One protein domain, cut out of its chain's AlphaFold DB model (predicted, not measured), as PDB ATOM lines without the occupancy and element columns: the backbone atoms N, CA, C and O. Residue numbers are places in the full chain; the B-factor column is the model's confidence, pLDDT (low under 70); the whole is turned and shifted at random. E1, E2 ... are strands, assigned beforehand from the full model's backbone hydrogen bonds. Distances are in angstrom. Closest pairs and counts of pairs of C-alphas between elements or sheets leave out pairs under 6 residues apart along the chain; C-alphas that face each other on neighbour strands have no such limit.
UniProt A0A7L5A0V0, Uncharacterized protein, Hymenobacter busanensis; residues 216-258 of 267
ATOM      1  N   TYR A 216     115.069 148.352 152.525       93.69
ATOM      2  CA  TYR A 216     114.171 148.882 151.502       93.69
ATOM      3  C   TYR A 216     112.933 149.512 152.153       93.69
ATOM      4  O   TYR A 216     112.470 149.075 153.210       93.69
ATOM      5  N   ALA A 217     112.407 150.565 151.530       94.19
ATOM      6  CA  ALA A 217     111.224 151.269 152.014       94.19
ATOM      7  C   ALA A 217     109.936 150.474 151.746       94.19
ATOM      8  O   ALA A 217     109.896 149.623 150.858       94.19
ATOM      9  N   ALA A 218     108.876 150.784 152.495       95.00
ATOM     10  CA  ALA A 218     107.536 150.291 152.199       95.00
ATOM     11  C   ALA A 218     107.072 150.798 150.825       95.00
ATOM     12  O   ALA A 218     107.465 151.883 150.390       95.00
ATOM     13  N   GLY A 219     106.211 150.034 150.163       93.31
ATOM     14  CA  GLY A 219     105.721 150.374 148.833       93.31
ATOM     15  C   GLY A 219     104.467 149.600 148.459       93.31
ATOM     16  O   GLY A 219     103.792 149.034 149.317       93.31
ATOM     17  N   GLN A 220     104.141 149.606 147.168       93.19
ATOM     18  CA  GLN A 220     102.989 148.902 146.616       93.19
ATOM     19  C   GLN A 220     103.377 148.157 145.340       93.19
ATOM     20  O   GLN A 220     104.250 148.601 144.594       93.19
ATOM     21  N   VAL A 221     102.709 147.037 145.092       92.00
ATOM     22  CA  VAL A 221     102.761 146.286 143.837       92.00
ATOM     23  C   VAL A 221     101.338 146.096 143.319       92.00
ATOM     24  O   VAL A 221     100.403 145.951 144.105       92.00
ATOM     25  N   THR A 222     101.162 146.129 142.003       91.56
ATOM     26  CA  THR A 222      99.867 145.858 141.377       91.56
ATOM     27  C   THR A 222      99.635 144.352 141.304       91.56
ATOM     28  O   THR A 222     100.464 143.624 140.762       91.56
ATOM     29  N   ASP A 223      98.506 143.895 141.833       90.69
ATOM     30  CA  ASP A 223      98.029 142.518 141.717       90.69
ATOM     31  C   ASP A 223      97.626 142.226 140.266       90.69
ATOM     32  O   ASP A 223      96.809 142.934 139.672       90.69
ATOM     33  N   SER A 224      98.216 141.186 139.677       83.94
ATOM     34  CA  SER A 224      97.980 140.823 138.277       83.94
ATOM     35  C   SER A 224      96.601 140.202 138.034       83.94
ATOM     36  O   SER A 224      96.117 140.240 136.904       83.94
ATOM     37  N   GLY A 225      95.955 139.655 139.069       87.19
ATOM     38  CA  GLY A 225      94.651 138.998 138.975       87.19
ATOM     39  C   GLY A 225      93.464 139.962 139.019       87.19
ATOM     40  O   GLY A 225      92.414 139.666 138.453       87.19
ATOM     41  N   ASN A 226      93.609 141.117 139.675       89.56
ATOM     42  CA  ASN A 226      92.502 142.064 139.880       89.56
ATOM     43  C   ASN A 226      92.873 143.551 139.693       89.56
ATOM     44  O   ASN A 226      91.993 144.408 139.773       89.56
ATOM     45  N   GLY A 227      94.145 143.875 139.440       89.94
ATOM     46  CA  GLY A 227      94.627 145.242 139.221       89.94
ATOM     47  C   GLY A 227      94.719 146.113 140.478       89.94
ATOM     48  O   GLY A 227      95.006 147.306 140.363       89.94
ATOM     49  N   GLN A 228      94.471 145.570 141.673       92.69
ATOM     50  CA  GLN A 228      94.539 146.328 142.921       92.69
ATOM     51  C   GLN A 228      95.985 146.582 143.350       92.69
ATOM     52  O   GLN A 228      96.862 145.736 143.194       92.69
ATOM     53  N   ALA A 229      96.234 147.749 143.942       94.06
ATOM     54  CA  ALA A 229      97.507 148.039 144.589       94.06
ATOM     55  C   ALA A 229      97.557 147.363 145.965       94.06
ATOM     56  O   ALA A 229      96.749 147.668 146.843       94.06
ATOM     57  N   VAL A 230      98.531 146.479 146.165       95.00
ATOM     58  CA  VAL A 230      98.763 145.769 147.426       95.00
ATOM     59  C   VAL A 230     100.041 146.301 148.063       95.00
ATOM     60  O   VAL A 230     101.091 146.363 147.422       95.00
ATOM     61  N   ALA A 231      99.954 146.726 149.323       95.06
ATOM     62  CA  ALA A 231     101.079 147.317 150.039       95.06
ATOM     63  C   ALA A 231     102.008 146.255 150.636       95.06
ATOM     64  O   ALA A 231     101.538 145.284 151.223       95.06
ATOM     65  N   PHE A 232     103.319 146.489 150.566       93.62
ATOM     66  CA  PHE A 232     104.338 145.735 151.298       93.62
ATOM     67  C   PHE A 232     105.056 146.641 152.314       93.62
ATOM     68  O   PHE A 232     105.269 147.829 152.043       93.62
ATOM     69  N   PRO A 233     105.434 146.115 153.493       94.69
ATOM     70  CA  PRO A 233     106.120 146.896 154.516       94.69
ATOM     71  C   PRO A 233     107.586 147.153 154.151       94.69
ATOM     72  O   PRO A 233     108.170 146.456 153.321       94.69
ATOM     73  N   ALA A 234     108.202 148.131 154.818       95.62
ATOM     74  CA  ALA A 234     109.652 148.300 154.786       95.62
ATOM     75  C   ALA A 234     110.345 147.067 155.390       95.62
ATOM     76  O   ALA A 234     109.792 146.412 156.276       95.62
ATOM     77  N   GLY A 235     111.562 146.770 154.944       94.62
ATOM     78  CA  GLY A 235     112.301 145.598 155.406       94.62
ATOM     79  C   GLY A 235     113.790 145.662 155.097       94.62
ATOM     80  O   GLY A 235     114.320 146.712 154.737       94.62
ATOM     81  N   MET A 236     114.467 144.525 155.254       94.50
ATOM     82  CA  MET A 236     115.896 144.367 154.969       94.50
ATOM     83  C   MET A 236     116.101 143.452 153.769       94.50
ATOM     84  O   MET A 236     115.463 142.402 153.669       94.50
ATOM     85  N   LEU A 237     117.013 143.834 152.875       94.38
ATOM     86  CA  LEU A 237     117.465 142.935 151.822       94.38
ATOM     87  C   LEU A 237     118.275 141.782 152.426       94.38
ATOM     88  O   LEU A 237     118.808 141.867 153.535       94.38
ATOM     89  N   SER A 238     118.329 140.673 151.702       92.62
ATOM     90  CA  SER A 238     118.994 139.449 152.144       92.62
ATOM     91  C   SER A 238     119.439 138.610 150.952       92.62
ATOM     92  O   SER A 238     119.128 138.922 149.808       92.62
ATOM     93  N   VAL A 239     120.096 137.480 151.209       90.31
ATOM     94  CA  VAL A 239     120.428 136.505 150.159       90.31
ATOM     95  C   VAL A 239     119.172 135.997 149.431       90.31
ATOM     96  O   VAL A 239     119.202 135.802 148.221       90.31
ATOM     97  N   GLY A 240     118.056 135.813 150.147       89.00
ATOM     98  CA  GLY A 240     116.785 135.371 149.561       89.00
ATOM     99  C   GLY A 240     115.978 136.486 148.886       89.00
ATOM    100  O   GLY A 240     115.030 136.195 148.165       89.00
ATOM    101  N   LEU A 241     116.349 137.747 149.117       91.12
ATOM    102  CA  LEU A 241     115.711 138.932 148.544       91.12
ATOM    103  C   LEU A 241     116.772 140.036 148.369       91.12
ATOM    104  O   LEU A 241     116.817 140.976 149.163       91.12
ATOM    105  N   PRO A 242     117.685 139.908 147.385       89.12
ATOM    106  CA  PRO A 242     118.835 140.796 147.224       89.12
ATOM    107  C   PRO A 242     118.465 142.110 146.534       89.12
ATOM    108  O   PRO A 242     119.307 142.989 146.400       89.12
ATOM    109  N   MET A 243     117.222 142.242 146.075       88.25
ATOM    110  CA  MET A 243     116.624 143.468 145.562       88.25
ATOM    111  C   MET A 243     115.131 143.477 145.923       88.25
ATOM    112  O   MET A 243     114.562 142.393 146.090       88.25
ATOM    113  N   PRO A 244     114.481 144.648 146.041       88.81
ATOM    114  CA  PRO A 244     113.048 144.724 146.313       88.81
ATOM    115  C   PRO A 244     112.254 144.124 145.146       88.81
ATOM    116  O   PRO A 244     112.051 144.770 144.121       88.81
ATOM    117  N   ALA A 245     111.829 142.874 145.297       90.19
ATOM    118  CA  ALA A 245     111.059 142.143 144.301       90.19
ATOM    119  C   ALA A 245     109.850 141.514 144.989       90.19
ATOM    120  O   ALA A 245     110.002 140.676 145.877       90.19
ATOM    121  N   PHE A 246     108.655 141.936 144.591       91.81
ATOM    122  CA  PHE A 246     107.393 141.501 145.179       91.81
ATOM    123  C   PHE A 246     106.404 141.158 144.076       91.81
ATOM    124  O   PHE A 246     106.406 141.789 143.019       91.81
ATOM    125  N   ARG A 247     105.546 140.179 144.345       90.88
ATOM    126  CA  ARG A 247     104.358 139.887 143.543       90.88
ATOM    127  C   ARG A 247     103.139 139.971 144.442       90.88
ATOM    128  O   ARG A 247     103.239 139.643 145.623       90.88
ATOM    129  N   ALA A 248     102.020 140.407 143.880       92.44
ATOM    130  CA  ALA A 248     100.731 140.303 144.537       92.44
ATOM    131  C   ALA A 248      99.804 139.395 143.739       92.44
ATOM    132  O   ALA A 248      99.726 139.514 142.516       92.44
ATOM    133  N   GLU A 249      99.119 138.510 144.453       90.62
ATOM    134  CA  GLU A 249      98.107 137.619 143.905       90.62
ATOM    135  C   GLU A 249      96.954 137.504 144.908       90.62
ATOM    136  O   GLU A 249      97.157 137.198 146.085       90.62
ATOM    137  N   ASN A 250      95.733 137.783 144.449       89.69
ATOM    138  CA  ASN A 250      94.514 137.753 145.265       89.69
ATOM    139  C   ASN A 250      94.595 138.624 146.536       89.69
ATOM    140  O   ASN A 250      94.140 138.229 147.611       89.69
ATOM    141  N   GLY A 251      95.182 139.816 146.423       88.44
ATOM    142  CA  GLY A 251      95.337 140.776 147.518       88.44
ATOM    143  C   GLY A 251      96.457 140.436 148.505       88.44
ATOM    144  O   GLY A 251      96.647 141.165 149.480       88.44
ATOM    145  N   VAL A 252      97.212 139.358 148.271       89.75
ATOM    146  CA  VAL A 252      98.332 138.928 149.114       89.75
ATOM    147  C   VAL A 252      99.640 139.275 148.423       89.75
ATOM    148  O   VAL A 252      99.851 138.881 147.281       89.75
ATOM    149  N   VAL A 253     100.527 139.997 149.114       92.12
ATOM    150  CA  VAL A 253     101.872 140.317 148.618       92.12
ATOM    151  C   VAL A 253     102.917 139.384 149.215       92.12
ATOM    152  O   VAL A 253     102.922 139.123 150.418       92.12
ATOM    153  N   GLU A 254     103.845 138.926 148.384       91.31
ATOM    154  CA  GLU A 254     104.965 138.091 148.805       91.31
ATOM    155  C   GLU A 254     106.252 138.411 148.024       91.31
ATOM    156  O   GLU A 254     106.188 138.929 146.901       91.31
ATOM    157  N   PRO A 255     107.440 138.120 148.589       89.81
ATOM    158  CA  PRO A 255     108.703 138.247 147.872       89.81
ATOM    159  C   PRO A 255     108.728 137.414 146.579       89.81
ATOM    160  O   PRO A 255     108.374 136.234 146.561       89.81
ATOM    161  N   ALA A 256     109.194 138.020 145.490       87.31
ATOM    162  CA  ALA A 256     109.195 137.445 144.149       87.31
ATOM    163  C   ALA A 256     110.609 137.383 143.566       87.31
ATOM    164  O   ALA A 256     110.953 138.098 142.630       87.31
ATOM    165  N   LEU A 257     111.427 136.490 144.116       86.00
ATOM    166  CA  LEU A 257     112.704 136.109 143.531       86.00
ATOM    167  C   LEU A 257     112.721 134.599 143.327       86.00
ATOM    168  O   LEU A 257     112.537 133.833 144.273       86.00
ATOM    169  N   GLN A 258     112.962 134.172 142.093       83.69
ATOM    170  CA  GLN A 258     113.126 132.764 141.760       83.69
ATOM    171  C   GLN A 258     114.492 132.561 141.118       83.69
ATOM    172  O   GLN A 258     114.857 133.249 140.169       83.69
TER     173      GLN A 258
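What this domain is: This is residues 216 to 258 of the 267 residues of an uncharacterized protein of Hymenobacter busanensis (UniProt A0A7L5A0V0). With little regular structure, this is a flat piece in which two short strand hairpins, E1 with E2 and E3 with E4, stack one over the other, while the long loop of residues 233 to 245 makes the opposite end. The 43 printed residues hold four named strands, E1 to E4 in chain order, in two antiparallel two-stranded sheets, and no named helix. The class is all strand, with 16 residues in named elements. The whole is compact, radius of gyration of the C-alphas 10.2 A, spanning 30 by 21 by 11 A.

How they stand to each other: E1, residues 219 to 222, and E2, residues 229 to 232, form an antiparallel hairpin at 142 degrees; N 230 and O 221 are within hydrogen-bond range at 2.8 A. E3, residues 246 to 249, and E4, residues 252 to 255, form another at 151 degrees, with N 247 and O 254 at 2.9 A. Between the hairpins, the closest C-alphas of E1 and E3 are Val 221 and Ala 248, 6.4 A; of E2 and E4, Val 230 and Val 253, 6.4 A.

Where its parts are: E1 begins at C-alpha 219 (105.721, 150.374, 148.833) and is 10.5 A long, E2 9.8 A, E3 10.1 A; E4, 10.5 A, ends at C-alpha 255 (108.703, 138.247, 147.872).

The domain as a whole: The farthest C-alphas, Asn 226 and Val 239, are 30.3 A apart. The link E2 to E3 is long. The printed part has no cut, and no printed residue is under 70 in pLDDT.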